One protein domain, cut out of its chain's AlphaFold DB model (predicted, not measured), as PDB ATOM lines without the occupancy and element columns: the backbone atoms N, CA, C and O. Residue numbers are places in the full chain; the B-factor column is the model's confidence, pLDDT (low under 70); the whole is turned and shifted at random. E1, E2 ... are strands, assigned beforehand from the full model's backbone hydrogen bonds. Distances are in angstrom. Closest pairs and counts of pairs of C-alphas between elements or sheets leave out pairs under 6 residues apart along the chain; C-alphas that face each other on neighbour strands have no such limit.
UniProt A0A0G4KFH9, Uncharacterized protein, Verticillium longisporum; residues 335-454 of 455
ATOM      1  N   LEU A 335      36.821  28.231   6.489       75.62
ATOM      2  CA  LEU A 335      37.482  26.966   6.170       75.62
ATOM      3  C   LEU A 335      37.758  26.930   4.668       75.62
ATOM      4  O   LEU A 335      36.847  26.791   3.852       75.62
ATOM      5  N   TYR A 336      39.029  27.054   4.315       80.94
ATOM      6  CA  TYR A 336      39.477  27.004   2.938       80.94
ATOM      7  C   TYR A 336      39.789  25.554   2.533       80.94
ATOM      8  O   TYR A 336      40.529  24.874   3.245       80.94
ATOM      9  N   ILE A 337      39.223  25.071   1.417       79.88
ATOM     10  CA  ILE A 337      39.347  23.678   0.946       79.88
ATOM     11  C   ILE A 337      39.864  23.663  -0.499       79.88
ATOM     12  O   ILE A 337      39.197  24.140  -1.411       79.88
ATOM     13  N   GLU A 338      41.038  23.070  -0.701       81.12
ATOM     14  CA  GLU A 338      41.576  22.690  -2.009       81.12
ATOM     15  C   GLU A 338      41.218  21.241  -2.287       81.12
ATOM     16  O   GLU A 338      41.586  20.366  -1.506       81.12
ATOM     17  N   GLU A 339      40.560  20.986  -3.411       78.19
ATOM     18  CA  GLU A 339      40.335  19.651  -3.956       78.19
ATOM     19  C   GLU A 339      40.737  19.645  -5.425       78.19
ATOM     20  O   GLU A 339      40.341  20.517  -6.199       78.19
ATOM     21  N   GLY A 340      41.549  18.671  -5.818       77.75
ATOM     22  CA  GLY A 340      41.971  18.550  -7.199       77.75
ATOM     23  C   GLY A 340      42.818  17.320  -7.453       77.75
ATOM     24  O   GLY A 340      43.106  16.520  -6.569       77.75
ATOM     25  N   GLU A 341      43.243  17.181  -8.698       79.62
ATOM     26  CA  GLU A 341      44.071  16.072  -9.140       79.62
ATOM     27  C   GLU A 341      45.503  16.564  -9.362       79.62
ATOM     28  O   GLU A 341      45.766  17.384 -10.244       79.62
ATOM     29  N   PHE A 342      46.443  16.073  -8.557       76.56
ATOM     30  CA  PHE A 342      47.859  16.310  -8.782       76.56
ATOM     31  C   PHE A 342      48.370  15.337  -9.842       76.56
ATOM     32  O   PHE A 342      48.272  14.122  -9.668       76.56
ATOM     33  N   LYS A 343      48.948  15.875 -10.923       80.31
ATOM     34  CA  LYS A 343      49.601  15.106 -11.990       80.31
ATOM     35  C   LYS A 343      51.080  15.444 -12.041       80.31
ATOM     36  O   LYS A 343      51.449  16.568 -12.376       80.31
ATOM     37  N   ALA A 344      51.926  14.469 -11.745       77.06
ATOM     38  CA  ALA A 344      53.359  14.589 -11.952       77.06
ATOM     39  C   ALA A 344      53.733  14.302 -13.412       77.06
ATOM     40  O   ALA A 344      53.068  13.542 -14.118       77.06
ATOM     41  N   SER A 345      54.866  14.851 -13.846       76.69
ATOM     42  CA  SER A 345      55.432  14.641 -15.186       76.69
ATOM     43  C   SER A 345      55.800  13.183 -15.489       76.69
ATOM     44  O   SER A 345      55.888  12.808 -16.653       76.69
ATOM     45  N   ASN A 346      55.980  12.348 -14.462       84.81
ATOM     46  CA  ASN A 346      56.228  10.910 -14.597       84.81
ATOM     47  C   ASN A 346      54.940  10.067 -14.726       84.81
ATOM     48  O   ASN A 346      55.012   8.842 -14.676       84.81
ATOM     49  N   GLY A 347      53.772  10.706 -14.857       84.50
ATOM     50  CA  GLY A 347      52.480  10.031 -14.992       84.50
ATOM     51  C   GLY A 347      51.818   9.634 -13.671       84.50
ATOM     52  O   GLY A 347      50.724   9.075 -13.707       84.50
ATOM     53  N   LEU A 348      52.422   9.927 -12.510       84.38
ATOM     54  CA  LEU A 348      51.760   9.747 -11.216       84.38
ATOM     55  C   LEU A 348      50.586  10.724 -11.102       84.38
ATOM     56  O   LEU A 348      50.768  11.937 -11.211       84.38
ATOM     57  N   VAL A 349      49.400  10.186 -10.840       86.44
ATOM     58  CA  VAL A 349      48.179  10.958 -10.627       86.44
ATOM     59  C   VAL A 349      47.588  10.585  -9.276       86.44
ATOM     60  O   VAL A 349      47.399   9.402  -8.997       86.44
ATOM     61  N   PHE A 350      47.297  11.571  -8.429       84.19
ATOM     62  CA  PHE A 350      46.568  11.343  -7.181       84.19
ATOM     63  C   PHE A 350      45.664  12.523  -6.835       84.19
ATOM     64  O   PHE A 350      45.922  13.664  -7.216       84.19
ATOM     65  N   GLN A 351      44.599  12.243  -6.087       81.62
ATOM     66  CA  GLN A 351      43.722  13.278  -5.552       81.62
ATOM     67  C   GLN A 351      44.451  14.033  -4.439       81.62
ATOM     68  O   GLN A 351      44.849  13.452  -3.430       81.62
ATOM     69  N   ALA A 352      44.653  15.327  -4.644       79.62
ATOM     70  CA  ALA A 352      45.222  16.240  -3.678       79.62
ATOM     71  C   ALA A 352      44.090  16.997  -2.990       79.62
ATOM     72  O   ALA A 352      43.268  17.650  -3.634       79.62
ATOM     73  N   ARG A 353      44.083  16.923  -1.661       81.00
ATOM     74  CA  ARG A 353      43.201  17.721  -0.826       81.00
ATOM     75  C   ARG A 353      44.019  18.466   0.210       81.00
ATOM     76  O   ARG A 353      44.850  17.853   0.878       81.00
ATOM     77  N   ARG A 354      43.785  19.765   0.361       84.00
ATOM     78  CA  ARG A 354      44.363  20.560   1.451       84.00
ATOM     79  C   ARG A 354      43.292  21.417   2.083       84.00
ATOM     80  O   ARG A 354      42.347  21.825   1.417       84.00
ATOM     81  N   ARG A 355      43.435  21.674   3.376       88.06
ATOM     82  CA  ARG A 355      42.518  22.537   4.106       88.06
ATOM     83  C   ARG A 355      43.282  23.469   5.017       88.06
ATOM     84  O   ARG A 355      44.265  23.055   5.631       88.06
ATOM     85  N   TYR A 356      42.802  24.701   5.101       88.12
ATOM     86  CA  TYR A 356      43.399  25.737   5.927       88.12
ATOM     87  C   TYR A 356      42.307  26.516   6.650       88.12
ATOM     88  O   TYR A 356      41.281  26.849   6.055       88.12
ATOM     89  N   ILE A 357      42.537  26.827   7.921       87.00
ATOM     90  CA  ILE A 357      41.658  27.693   8.710       87.00
ATOM     91  C   ILE A 357      42.301  29.072   8.798       87.00
ATOM     92  O   ILE A 357      43.451  29.205   9.220       87.00
ATOM     93  N   TRP A 358      41.548  30.089   8.393       87.62
ATOM     94  CA  TRP A 358      41.960  31.487   8.439       87.62
ATOM     95  C   TRP A 358      41.346  32.165   9.660       87.62
ATOM     96  O   TRP A 358      40.128  32.132   9.835       87.62
ATOM     97  N   ARG A 359      42.184  32.786  10.496       84.12
ATOM     98  CA  ARG A 359      41.760  33.451  11.735       84.12
ATOM     99  C   ARG A 359      42.304  34.860  11.817       84.12
ATOM    100  O   ARG A 359      43.490  35.072  11.587       84.12
ATOM    101  N   TYR A 360      41.456  35.790  12.224       82.19
ATOM    102  CA  TYR A 360      41.870  37.138  12.583       82.19
ATOM    103  C   TYR A 360      42.052  37.250  14.101       82.19
ATOM    104  O   TYR A 360      41.176  36.851  14.867       82.19
ATOM    105  N   ASP A 361      43.190  37.790  14.535       74.31
ATOM    106  CA  ASP A 361      43.447  38.178  15.922       74.31
ATOM    107  C   ASP A 361      43.393  39.704  16.036       74.31
ATOM    108  O   ASP A 361      44.357  40.396  15.715       74.31
ATOM    109  N   GLU A 362      42.269  40.223  16.535       66.06
ATOM    110  CA  GLU A 362      42.031  41.660  16.727       66.06
ATOM    111  C   GLU A 362      43.096  42.331  17.610       66.06
ATOM    112  O   GLU A 362      43.451  43.485  17.390       66.06
ATOM    113  N   LYS A 363      43.649  41.632  18.613       65.25
ATOM    114  CA  LYS A 363      44.622  42.246  19.534       65.25
ATOM    115  C   LYS A 363      45.974  42.477  18.881       65.25
ATOM    116  O   LYS A 363      46.693  43.388  19.287       65.25
ATOM    117  N   ARG A 364      46.344  41.595  17.956       74.44
ATOM    118  CA  ARG A 364      47.600  41.663  17.202       74.44
ATOM    119  C   ARG A 364      47.415  42.315  15.836       74.44
ATOM    120  O   ARG A 364      48.405  42.538  15.153       74.44
ATOM    121  N   ASP A 365      46.169  42.579  15.450       75.00
ATOM    122  CA  ASP A 365      45.771  43.006  14.112       75.00
ATOM    123  C   ASP A 365      46.415  42.142  13.017       75.00
ATOM    124  O   ASP A 365      47.062  42.617  12.090       75.00
ATOM    125  N   THR A 366      46.326  40.822  13.187       83.00
ATOM    126  CA  THR A 366      47.040  39.855  12.344       83.00
ATOM    127  C   THR A 366      46.087  38.779  11.851       83.00
ATOM    128  O   THR A 366      45.282  38.244  12.614       83.00
ATOM    129  N   ILE A 367      46.197  38.423  10.569       88.44
ATOM    130  CA  ILE A 367      45.538  37.239  10.018       88.44
ATOM    131  C   ILE A 367      46.528  36.076  10.066       88.44
ATOM    132  O   ILE A 367      47.628  36.165   9.531       88.44
ATOM    133  N   SER A 368      46.128  34.972  10.685       89.94
ATOM    134  CA  SER A 368      46.905  33.736  10.767       89.94
ATOM    135  C   SER A 368      46.245  32.627   9.956       89.94
ATOM    136  O   SER A 368      45.016  32.510   9.908       89.94
ATOM    137  N   VAL A 369      47.070  31.803   9.320       90.06
ATOM    138  CA  VAL A 369      46.645  30.640   8.542       90.06
ATOM    139  C   VAL A 369      47.112  29.391   9.269       90.06
ATOM    140  O   VAL A 369      48.271  29.297   9.668       90.06
ATOM    141  N   TRP A 370      46.217  28.429   9.449       89.88
ATOM    142  CA  TRP A 370      46.470  27.199  10.196       89.88
ATOM    143  C   TRP A 370      46.239  25.990   9.307       89.88
ATOM    144  O   TRP A 370      45.274  25.966   8.540       89.88
ATOM    145  N   PHE A 371      47.085  24.970   9.438       88.00
ATOM    146  CA  PHE A 371      46.770  23.657   8.888       88.00
ATOM    147  C   PHE A 371      45.580  23.046   9.624       88.00
ATOM    148  O   PHE A 371      45.346  23.332  10.798       88.00
ATOM    149  N   VAL A 372      44.831  22.202   8.924       88.50
ATOM    150  CA  VAL A 372      43.730  21.419   9.490       88.50
ATOM    151  C   VAL A 372      44.208  19.997   9.739       88.50
ATOM    152  O   VAL A 372      44.981  19.457   8.943       88.50
ATOM    153  N   ARG A 373      43.739  19.387  10.829       85.81
ATOM    154  CA  ARG A 373      44.070  18.006  11.173       85.81
ATOM    155  C   ARG A 373      43.666  17.042  10.054       85.81
ATOM    156  O   ARG A 373      42.665  17.220   9.363       85.81
ATOM    157  N   THR A 374      44.448  15.982   9.876       83.75
ATOM    158  CA  THR A 374      44.178  14.968   8.843       83.75
ATOM    159  C   THR A 374      43.091  13.972   9.247       83.75
ATOM    160  O   THR A 374      42.485  13.355   8.376       83.75
ATOM    161  N   ASP A 375      42.871  13.787  10.551       84.44
ATOM    162  CA  ASP A 375      41.861  12.893  11.130       84.44
ATOM    163  C   ASP A 375      40.536  13.599  11.464       84.44
ATOM    164  O   ASP A 375      39.505  12.940  11.576       84.44
ATOM    165  N   ASP A 376      40.558  14.930  11.576       82.88
ATOM    166  CA  ASP A 376      39.397  15.789  11.789       82.88
ATOM    167  C   ASP A 376      39.494  17.030  10.899       82.88
ATOM    168  O   ASP A 376      40.300  17.937  11.102       82.88
ATOM    169  N   ASP A 377      38.624  17.075   9.904       82.56
ATOM    170  CA  ASP A 377      38.731  17.966   8.767       82.56
ATOM    171  C   ASP A 377      38.216  19.402   9.033       82.56
ATOM    172  O   ASP A 377      38.120  20.216   8.103       82.56
ATOM    173  N   LYS A 378      37.919  19.722  10.299       81.06
ATOM    174  CA  LYS A 378      37.439  21.032  10.773       81.06
ATOM    175  C   LYS A 378      38.266  21.627  11.908       81.06
ATOM    176  O   LYS A 378      38.078  22.799  12.229       81.06
ATOM    177  N   THR A 379      39.187  20.863  12.488       83.75
ATOM    178  CA  THR A 379      39.971  21.311  13.641       83.75
ATOM    179  C   THR A 379      41.352  21.769  13.200       83.75
ATOM    180  O   THR A 379      42.052  21.077  12.460       83.75
ATOM    181  N   ALA A 380      41.759  22.955  13.658       85.19
ATOM    182  CA  ALA A 380      43.104  23.464  13.405       85.19
ATOM    183  C   ALA A 380      44.160  22.569  14.076       85.19
ATOM    184  O   ALA A 380      43.947  22.074  15.179       85.19
ATOM    185  N   ASP A 381      45.295  22.382  13.414       86.56
ATOM    186  CA  ASP A 381      46.410  21.566  13.888       86.56
ATOM    187  C   ASP A 381      47.534  22.470  14.417       86.56
ATOM    188  O   ASP A 381      47.582  22.793  15.606       86.56
ATOM    189  N   TYR A 382      48.371  22.997  13.521       86.25
ATOM    190  CA  TYR A 382      49.438  23.941  13.845       86.25
ATOM    191  C   TYR A 382      49.448  25.138  12.888       86.25
ATOM    192  O   TYR A 382      48.886  25.104  11.788       86.25
ATOM    193  N   LEU A 383      50.064  26.226  13.353       88.62
ATOM    194  CA  LEU A 383      50.200  27.470  12.603       88.62
ATOM    195  C   LEU A 383      51.009  27.214  11.326       88.62
ATOM    196  O   LEU A 383      52.090  26.633  11.384       88.62
ATOM    197  N   PHE A 384      50.488  27.674  10.191       89.00
ATOM    198  CA  PHE A 384      51.209  27.680   8.924       89.00
ATOM    199  C   PHE A 384      52.068  28.942   8.827       89.00
ATOM    200  O   PHE A 384      53.294  28.860   8.847       89.00
ATOM    201  N   HIS A 385      51.428  30.113   8.809       91.06
ATOM    202  CA  HIS A 385      52.091  31.417   8.867       91.06
ATOM    203  C   HIS A 385      51.100  32.534   9.209       91.06
ATOM    204  O   HIS A 385      49.882  32.343   9.206       91.06
ATOM    205  N   GLU A 386      51.639  33.723   9.461       92.38
ATOM    206  CA  GLU A 386      50.887  34.968   9.619       92.38
ATOM    207  C   GLU A 386      51.004  35.819   8.348       92.38
ATOM    208  O   GLU A 386      52.031  35.806   7.668       92.38
ATOM    209  N   VAL A 387      49.925  36.512   7.991       92.00
ATOM    210  CA  VAL A 387      49.811  37.332   6.783       92.00
ATOM    211  C   VAL A 387      50.123  38.782   7.135       92.00
ATOM    212  O   VAL A 387      49.419  39.399   7.933       92.00
ATOM    213  N   GLU A 388      51.150  39.338   6.499       90.25
ATOM    214  CA  GLU A 388      51.567  40.731   6.654       90.25
ATOM    215  C   GLU A 388      51.081  41.541   5.450       90.25
ATOM    216  O   GLU A 388      51.585  41.378   4.334       90.25
ATOM    217  N   PHE A 389      50.093  42.416   5.652       86.88
ATOM    218  CA  PHE A 389      49.621  43.308   4.593       86.88
ATOM    219  C   PHE A 389      50.665  44.370   4.264       86.88
ATOM    220  O   PHE A 389      51.201  45.048   5.140       86.88
ATOM    221  N   GLU A 390      50.919  44.555   2.974       84.69
ATOM    222  CA  GLU A 390      51.795  45.613   2.497       84.69
ATOM    223  C   GLU A 390      51.052  46.943   2.639       84.69
ATOM    224  O   GLU A 390      50.095  47.226   1.912       84.69
ATOM    225  N   THR A 391      51.466  47.776   3.595       63.72
ATOM    226  CA  THR A 391      50.873  49.102   3.774       63.72
ATOM    227  C   THR A 391      51.114  49.942   2.523       63.72
ATOM    228  O   THR A 391      52.225  50.429   2.296       63.72
ATOM    229  N   LYS A 392      50.069  50.174   1.721       56.34
ATOM    230  CA  LYS A 392      50.061  51.305   0.792       56.34
ATOM    231  C   LYS A 392      50.010  52.561   1.657       56.34
ATOM    232  O   LYS A 392      48.943  52.935   2.139       56.34
ATOM    233  N   GLY A 393      51.151  53.217   1.870       48.56
ATOM    234  CA  GLY A 393      51.113  54.638   2.204       48.56
ATOM    235  C   GLY A 393      50.223  55.295   1.153       48.56
ATOM    236  O   GLY A 393      50.425  55.052  -0.035       48.56
ATOM    237  N   ALA A 394      49.182  56.012   1.573       45.09
ATOM    238  CA  ALA A 394      48.266  56.693   0.669       45.09
ATOM    239  C   ALA A 394      49.015  57.831  -0.045       45.09
ATOM    240  O   ALA A 394      48.878  59.000   0.294       45.09
ATOM    241  N   THR A 395      49.882  57.489  -0.991       41.81
ATOM    242  CA  THR A 395      50.502  58.431  -1.909       41.81
ATOM    243  C   THR A 395      49.510  58.688  -3.029       41.81
ATOM    244  O   THR A 395      49.009  57.738  -3.642       41.81
ATOM    245  N   GLU A 396      49.224  59.963  -3.292       40.59
ATOM    246  CA  GLU A 396      48.477  60.399  -4.471       40.59
ATOM    247  C   GLU A 396      49.051  59.705  -5.718       40.59
ATOM    248  O   GLU A 396      50.208  59.913  -6.075       40.59
ATOM    249  N   GLY A 397      48.267  58.816  -6.339       50.31
ATOM    250  CA  GLY A 397      48.679  58.063  -7.529       50.31
ATOM    251  C   GLY A 397      48.713  56.538  -7.395       50.31
ATOM    252  O   GLY A 397      48.987  55.870  -8.390       50.31
ATOM    253  N   SER A 398      48.410  55.948  -6.230       54.19
ATOM    254  CA  SER A 398      48.187  54.495  -6.170       54.19
ATOM    255  C   SER A 398      46.959  54.119  -7.006       54.19
ATOM    256  O   SER A 398      45.895  54.704  -6.804       54.19
ATOM    257  N   ASP A 399      47.081  53.142  -7.909       61.16
ATOM    258  CA  ASP A 399      45.940  52.622  -8.666       61.16
ATOM    259  C   ASP A 399      44.881  52.084  -7.687       61.16
ATOM    260  O   ASP A 399      45.065  51.034  -7.064       61.16
ATOM    261  N   GLU A 400      43.777  52.825  -7.526       57.88
ATOM    262  CA  GLU A 400      42.651  52.468  -6.649       57.88
ATOM    263  C   GLU A 400      41.960  51.161  -7.092       57.88
ATOM    264  O   GLU A 400      41.106  50.634  -6.376       57.88
ATOM    265  N   ARG A 401      42.331  50.617  -8.263       63.72
ATOM    266  CA  ARG A 401      41.882  49.316  -8.770       63.72
ATOM    267  C   ARG A 401      42.864  48.169  -8.501       63.72
ATOM    268  O   ARG A 401      42.514  47.011  -8.744       63.72
ATOM    269  N   ALA A 402      44.071  48.441  -8.012       70.75
ATOM    270  CA  ALA A 402      45.048  47.391  -7.740       70.75
ATOM    271  C   ALA A 402      44.701  46.644  -6.436       70.75
ATOM    272  O   ALA A 402      44.481  47.321  -5.428       70.75
ATOM    273  N   PRO A 403      44.710  45.294  -6.422       80.94
ATOM    274  CA  PRO A 403      44.331  44.475  -5.267       80.94
ATOM    275  C   PRO A 403      45.152  44.801  -4.010       80.94
ATOM    276  O   PRO A 403      46.232  45.401  -4.082       80.94
ATOM    277  N   TRP A 404      44.638  44.400  -2.846       85.69
ATOM    278  CA  TRP A 404      45.400  44.449  -1.598       85.69
ATOM    279  C   TRP A 404      46.501  43.404  -1.658       85.69
ATOM    280  O   TRP A 404      46.235  42.251  -1.992       85.69
ATOM    281  N   ARG A 405      47.730  43.798  -1.336       88.44
ATOM    282  CA  ARG A 405      48.870  42.888  -1.322       88.44
ATOM    283  C   ARG A 405      49.244  42.531   0.097       88.44
ATOM    284  O   ARG A 405      49.150  43.359   1.000       88.44
ATOM    285  N   ALA A 406      49.664  41.293   0.271       91.50
ATOM    286  CA  ALA A 406      50.249  40.835   1.511       91.50
ATOM    287  C   ALA A 406      51.355  39.835   1.208       91.50
ATOM    288  O   ALA A 406      51.441  39.290   0.105       91.50
ATOM    289  N   LYS A 407      52.179  39.566   2.205       92.75
ATOM    290  CA  LYS A 407      53.241  38.574   2.135       92.75
ATOM    291  C   LYS A 407      53.227  37.711   3.388       92.75
ATOM    292  O   LYS A 407      52.655  38.087   4.409       92.75
ATOM    293  N   ALA A 408      53.863  36.558   3.303       92.31
ATOM    294  CA  ALA A 408      54.185  35.742   4.461       92.31
ATOM    295  C   ALA A 408      55.477  34.967   4.203       92.31
ATOM    296  O   ALA A 408      55.911  34.809   3.061       92.31
ATOM    297  N   GLY A 409      56.089  34.471   5.270       87.50
ATOM    298  CA  GLY A 409      57.257  33.609   5.187       87.50
ATOM    299  C   GLY A 409      57.197  32.541   6.262       87.50
ATOM    300  O   GLY A 409      56.904  32.854   7.414       87.50
ATOM    301  N   HIS A 410      57.481  31.292   5.905       84.31
ATOM    302  CA  HIS A 410      57.663  30.235   6.896       84.31
ATOM    303  C   HIS A 410      58.701  29.215   6.437       84.31
ATOM    304  O   HIS A 410      58.882  28.959   5.245       84.31
ATOM    305  N   LEU A 411      59.385  28.627   7.415       82.06
ATOM    306  CA  LEU A 411      60.307  27.523   7.197       82.06
ATOM    307  C   LEU A 411      59.553  26.209   7.406       82.06
ATOM    308  O   LEU A 411      58.971  25.991   8.468       82.06
ATOM    309  N   CYS A 412      59.579  25.332   6.410       78.88
ATOM    310  CA  CYS A 412      59.045  23.982   6.514       78.88
ATOM    311  C   CYS A 412      60.202  22.990   6.388       78.88
ATOM    312  O   CYS A 412      60.677  22.702   5.289       78.88
ATOM    313  N   ILE A 413      60.659  22.470   7.532       82.88
ATOM    314  CA  ILE A 413      61.854  21.620   7.638       82.88
ATOM    315  C   ILE A 413      63.091  22.379   7.120       82.88
ATOM    316  O   ILE A 413      63.606  23.227   7.843       82.88
ATOM    317  N   ASP A 414      63.515  22.124   5.878       82.62
ATOM    318  CA  ASP A 414      64.697  22.728   5.245       82.62
ATOM    319  C   ASP A 414      64.336  23.681   4.089       82.62
ATOM    320  O   ASP A 414      65.222  24.311   3.512       82.62
ATOM    321  N   ASP A 415      63.051  23.781   3.732       81.69
ATOM    322  CA  ASP A 415      62.568  24.574   2.601       81.69
ATOM    323  C   ASP A 415      61.915  25.870   3.125       81.69
ATOM    324  O   ASP A 415      61.005  25.833   3.961       81.69
ATOM    325  N   PHE A 416      62.362  27.032   2.640       83.94
ATOM    326  CA  PHE A 416      61.744  28.319   2.968       83.94
ATOM    327  C   PHE A 416      60.681  28.679   1.932       83.94
ATOM    328  O   PHE A 416      60.943  28.734   0.728       83.94
ATOM    329  N   TYR A 417      59.476  28.958   2.416       86.56
ATOM    330  CA  TYR A 417      58.340  29.362   1.607       86.56
ATOM    331  C   TYR A 417      58.187  30.874   1.697       86.56
ATOM    332  O   TYR A 417      57.793  31.399   2.736       86.56
ATOM    333  N   ASN A 418      58.465  31.567   0.595       89.06
ATOM    334  CA  ASN A 418      58.125  32.974   0.434       89.06
ATOM    335  C   ASN A 418      56.756  33.076  -0.242       89.06
ATOM    336  O   ASN A 418      56.551  32.549  -1.340       89.06
ATOM    337  N   VAL A 419      55.812  33.715   0.435       91.75
ATOM    338  CA  VAL A 419      54.407  33.744   0.049       91.75
ATOM    339  C   VAL A 419      54.010  35.165  -0.317       91.75
ATOM    340  O   VAL A 419      54.253  36.093   0.449       91.75
ATOM    341  N   ALA A 420      53.352  35.329  -1.461       92.75
ATOM    342  CA  ALA A 420      52.781  36.596  -1.901       92.75
ATOM    343  C   ALA A 420      51.280  36.446  -2.140       92.75
ATOM    344  O   ALA A 420      50.840  35.461  -2.729       92.75
ATOM    345  N   TYR A 421      50.512  37.445  -1.725       91.81
ATOM    346  CA  TYR A 421      49.060  37.483  -1.814       91.81
ATOM    347  C   TYR A 421      48.577  38.674  -2.627       91.81
ATOM    348  O   TYR A 421      49.121  39.773  -2.521       91.81
ATOM    349  N   GLU A 422      47.477  38.475  -3.347       90.38
ATOM    350  CA  GLU A 422      46.666  39.562  -3.895       90.38
ATOM    351  C   GLU A 422      45.191  39.305  -3.564       90.38
ATOM    352  O   GLU A 422      44.649  38.285  -3.977       90.38
ATOM    353  N   PHE A 423      44.539  40.216  -2.840       87.81
ATOM    354  CA  PHE A 423      43.128  40.135  -2.452       87.81
ATOM    355  C   PHE A 423      42.296  41.174  -3.210       87.81
ATOM    356  O   PHE A 423      42.600  42.371  -3.194       87.81
ATOM    357  N   ALA A 424      41.225  40.715  -3.854       85.50
ATOM    358  CA  ALA A 424      40.276  41.531  -4.596       85.50
ATOM    359  C   ALA A 424      38.881  41.437  -3.966       85.50
ATOM    360  O   ALA A 424      38.273  40.367  -3.859       85.50
ATOM    361  N   PHE A 425      38.351  42.591  -3.581       83.19
ATOM    362  CA  PHE A 425      37.084  42.723  -2.881       83.19
ATOM    363  C   PHE A 425      35.986  43.274  -3.796       83.19
ATOM    364  O   PHE A 425      36.247  43.888  -4.832       83.19
ATOM    365  N   ALA A 426      34.742  43.057  -3.386       80.44
ATOM    366  CA  ALA A 426      33.558  43.734  -3.887       80.44
ATOM    367  C   ALA A 426      32.749  44.203  -2.670       80.44
ATOM    368  O   ALA A 426      32.245  43.379  -1.908       80.44
ATOM    369  N   ALA A 427      32.658  45.522  -2.471       83.62
ATOM    370  CA  ALA A 427      32.188  46.112  -1.219       83.62
ATOM    371  C   ALA A 427      32.938  45.541   0.001       83.62
ATOM    372  O   ALA A 427      34.154  45.706   0.090       83.62
ATOM    373  N   VAL A 428      32.233  44.882   0.926       82.19
ATOM    374  CA  VAL A 428      32.830  44.263   2.119       82.19
ATOM    375  C   VAL A 428      33.220  42.797   1.932       82.19
ATOM    376  O   VAL A 428      33.797  42.197   2.832       82.19
ATOM    377  N   HIS A 429      32.955  42.210   0.764       82.12
ATOM    378  CA  HIS A 429      33.176  40.788   0.529       82.12
ATOM    379  C   HIS A 429      34.455  40.524  -0.263       82.12
ATOM    380  O   HIS A 429      34.709  41.146  -1.297       82.12
ATOM    381  N   LEU A 430      35.240  39.540   0.180       82.88
ATOM    382  CA  LEU A 430      36.348  39.000  -0.604       82.88
ATOM    383  C   LEU A 430      35.789  38.182  -1.778       82.88
ATOM    384  O   LEU A 430      35.147  37.148  -1.577       82.88
ATOM    385  N   ARG A 431      36.018  38.655  -3.006       79.31
ATOM    386  CA  ARG A 431      35.509  38.028  -4.236       79.31
ATOM    387  C   ARG A 431      36.501  37.014  -4.793       79.31
ATOM    388  O   ARG A 431      36.128  35.904  -5.166       79.31
ATOM    389  N   GLU A 432      37.751  37.439  -4.885       86.06
ATOM    390  CA  GLU A 432      38.849  36.661  -5.437       86.06
ATOM    391  C   GLU A 432      40.111  36.963  -4.639       86.06
ATOM    392  O   GLU A 432      40.332  38.095  -4.213       86.06
ATOM    393  N   TRP A 433      40.965  35.967  -4.461       89.69
ATOM    394  CA  TRP A 433      42.337  36.206  -4.048       89.69
ATOM    395  C   TRP A 433      43.284  35.251  -4.759       89.69
ATOM    396  O   TRP A 433      42.883  34.195  -5.244       89.69
ATOM    397  N   SER A 434      44.550  35.629  -4.850       89.19
ATOM    398  CA  SER A 434      45.603  34.762  -5.360       89.19
ATOM    399  C   SER A 434      46.730  34.644  -4.352       89.19
ATOM    400  O   SER A 434      46.979  35.571  -3.581       89.19
ATOM    401  N   ILE A 435      47.399  33.497  -4.370       90.50
ATOM    402  CA  ILE A 435      48.607  33.234  -3.592       90.50
ATOM    403  C   ILE A 435      49.665  32.629  -4.490       90.50
ATOM    404  O   ILE A 435      49.413  31.685  -5.240       90.50
ATOM    405  N   GLY A 436      50.853  33.207  -4.416       88.62
ATOM    406  CA  GLY A 436      52.071  32.683  -4.997       88.62
ATOM    407  C   GLY A 436      52.974  32.140  -3.900       88.62
ATOM    408  O   GLY A 436      53.179  32.807  -2.893       88.62
ATOM    409  N   TYR A 437      53.542  30.963  -4.123       87.56
ATOM    410  CA  TYR A 437      54.636  30.414  -3.334       87.56
ATOM    411  C   TYR A 437      55.891  30.424  -4.192       87.56
ATOM    412  O   TYR A 437      55.876  29.859  -5.284       87.56
ATOM    413  N   ALA A 438      56.966  31.014  -3.689       87.81
ATOM    414  CA  ALA A 438      58.321  30.774  -4.159       87.81
ATOM    415  C   ALA A 438      59.039  29.962  -3.079       87.81
ATOM    416  O   ALA A 438      59.252  30.452  -1.970       87.81
ATOM    417  N   VAL A 439      59.347  28.705  -3.390       84.31
ATOM    418  CA  VAL A 439      59.979  27.770  -2.454       84.31
ATOM    419  C   VAL A 439      61.446  27.657  -2.803       84.31
ATOM    420  O   VAL A 439      61.770  27.400  -3.963       84.31
ATOM    421  N   GLN A 440      62.295  27.861  -1.800       85.25
ATOM    422  CA  GLN A 440      63.741  27.743  -1.918       85.25
ATOM    423  C   GLN A 440      64.269  26.766  -0.880       85.25
ATOM    424  O   GLN A 440      64.027  26.935   0.316       85.25
ATOM    425  N   GLY A 441      65.022  25.769  -1.328       81.94
ATOM    426  CA  GLY A 441      65.624  24.803  -0.424       81.94
ATOM    427  C   GLY A 441      66.721  23.964  -1.072       81.94
ATOM    428  O   GLY A 441      66.871  23.952  -2.295       81.94
ATOM    429  N   PRO A 442      67.498  23.208  -0.276       77.56
ATOM    430  CA  PRO A 442      68.711  22.529  -0.743       77.56
ATOM    431  C   PRO A 442      68.487  21.502  -1.863       77.56
ATOM    432  O   PRO A 442      69.438  21.078  -2.517       77.56
ATOM    433  N   LYS A 443      67.244  21.033  -2.038       74.38
ATOM    434  CA  LYS A 443      66.873  19.965  -2.980       74.38
ATOM    435  C   LYS A 443      65.665  20.306  -3.860       74.38
ATOM    436  O   LYS A 443      65.278  19.463  -4.671       74.38
ATOM    437  N   LYS A 444      65.030  21.469  -3.676       68.62
ATOM    438  CA  LYS A 444      63.776  21.843  -4.346       68.62
ATOM    439  C   LYS A 444      63.693  23.360  -4.519       68.62
ATOM    440  O   LYS A 444      63.629  24.077  -3.531       68.62
ATOM    441  N   ASP A 445      63.587  23.798  -5.772       79.62
ATOM    442  CA  ASP A 445      63.248  25.171  -6.147       79.62
ATOM    443  C   ASP A 445      62.046  25.137  -7.090       79.62
ATOM    444  O   ASP A 445      62.109  24.551  -8.175       79.62
ATOM    445  N   TYR A 446      60.929  25.733  -6.678       77.81
ATOM    446  CA  TYR A 446      59.739  25.816  -7.523       77.81
ATOM    447  C   TYR A 446      58.859  27.012  -7.158       77.81
ATOM    448  O   TYR A 446      58.891  27.518  -6.035       77.81
ATOM    449  N   ALA A 447      58.029  27.438  -8.113       81.06
ATOM    450  CA  ALA A 447      56.988  28.431  -7.889       81.06
ATOM    451  C   ALA A 447      55.603  27.835  -8.167       81.06
ATOM    452  O   ALA A 447      55.409  27.144  -9.167       81.06
ATOM    453  N   ILE A 448      54.637  28.110  -7.293       81.69
ATOM    454  CA  ILE A 448      53.226  27.742  -7.480       81.69
ATOM    455  C   ILE A 448      52.395  29.011  -7.381       81.69
ATOM    456  O   ILE A 448      52.651  29.842  -6.518       81.69
ATOM    457  N   ARG A 449      51.374  29.146  -8.229       83.62
ATOM    458  CA  ARG A 449      50.359  30.194  -8.103       83.62
ATOM    459  C   ARG A 449      48.972  29.566  -8.086       83.62
ATOM    460  O   ARG A 449      48.636  28.810  -8.992       83.62
ATOM    461  N   GLY A 450      48.181  29.911  -7.078       83.50
ATOM    462  CA  GLY A 450      46.761  29.588  -6.980       83.50
ATOM    463  C   GLY A 450      45.910  30.850  -7.094       83.50
ATOM    464  O   GLY A 450      46.318  31.918  -6.636       83.50
ATOM    465  N   VAL A 451      44.733  30.731  -7.710       84.25
ATOM    466  CA  VAL A 451      43.694  31.770  -7.726       84.25
ATOM    467  C   VAL A 451      42.417  31.150  -7.187       84.25
ATOM    468  O   VAL A 451      42.014  30.074  -7.623       84.25
ATOM    469  N   TYR A 452      41.782  31.849  -6.261       82.56
ATOM    470  CA  TYR A 452      40.651  31.374  -5.487       82.56
ATOM    471  C   TYR A 452      39.508  32.351  -5.673       82.56
ATOM    472  O   TYR A 452      39.681  33.559  -5.517       82.56
ATOM    473  N   ARG A 453      38.334  31.828  -6.015       79.62
ATOM    474  CA  ARG A 453      37.114  32.604  -6.232       79.62
ATOM    475  C   ARG A 453      36.013  32.041  -5.362       79.62
ATOM    476  O   ARG A 453      35.892  30.826  -5.233       79.62
ATOM    477  N   ARG A 454      35.209  32.927  -4.783       69.31
ATOM    478  CA  ARG A 454      33.971  32.533  -4.115       69.31
ATOM    479  C   ARG A 454      32.879  32.465  -5.179       69.31
ATOM    480  O   ARG A 454      32.513  33.509  -5.715       69.31
TER     481      ARG A 454
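Overview. This is residues 335 to 454 of the 455 residues of an uncharacterized protein of Verticillium longisporum (UniProt A0A0G4KFH9). One sheet of eight strands, E1 to E8, curls round like part of a barrel, a trough left open between its two edge strands, E1 and E8. Most of the links are tight turns, but the long one between E4 and E5 reaches out from the body, and its residues 393 to 400 stick out. The printed part has 120 residues with eight named strands and no named helix, in the order E1 E2 E3 E4 E5 E6 E7 E8 both along the chain and across the antiparallel sheet; the class is all strand. The whole is only just compact, close to loose, with a radius of gyration of the C-alphas of 16.3 A, and elongated, spanning 51 by 30 by 28 A.

Along the chain. Find C-alpha 335 at (37.482, 26.966, 6.170), where E1 begins; it runs to residue 343. E2, residues 349 to 361, comes back over 38.3 A to C-alpha 361 at (43.447, 38.178, 15.922). Next come E3, residues 366 to 372, and E4, residues 380 to 389, which bends by 60 degrees at residue 383. After residues 390 to 403, look for E5 at residues 404 to 412 and E6 at residues 415 to 426, 35.4 A long. E7, residues 429 to 441, is 36.2 A long and bends by 55 degrees at residue 432. E8, residues 444 to 453, ends with C-alpha 453 at (37.114, 32.604, -6.232).

Arrangement. The eight strands form a meander, each the antiparallel neighbour of the one before, and each successive pair is a hairpin. Start at edge strand E1: N 338 and O 354 of E2 are 2.8 A apart, within hydrogen-bond range. Between E2 and E3 look at N 359 and O 368, 2.9 A. E4 is staggered: it pairs with E3 over residues 380 to 387, with N 387 and O 367 at 2.8 A, and with E5 over residues 388 to 389, with N 388 and O 407 at 2.9 A. Between E5 and E6, N 419 and O 408 are 2.8 A apart. For E6 and E7, 166 degrees between directions, see N 420 and O 436, 2.9 A; for E7 and E8, 176 degrees, N 437 and O 448, 2.8 A. The edge strands E1 and E8 are apart. From edge to edge the way across the sheet turns by 164 degrees, and the sheet is twisted.

Size, cuts and confidence. The two C-alphas farthest apart, those of Gly 347 and Glu 396, are 51.6 A from each other. The printed part has no cut. The link from E4 to E5 is long, with 14 residues; E3 to E4 is short but not tight. The mean pLDDT of the printed part is 80.8, and it is under 70 at residues 362 to 363, 391 to 401, 444 and 454.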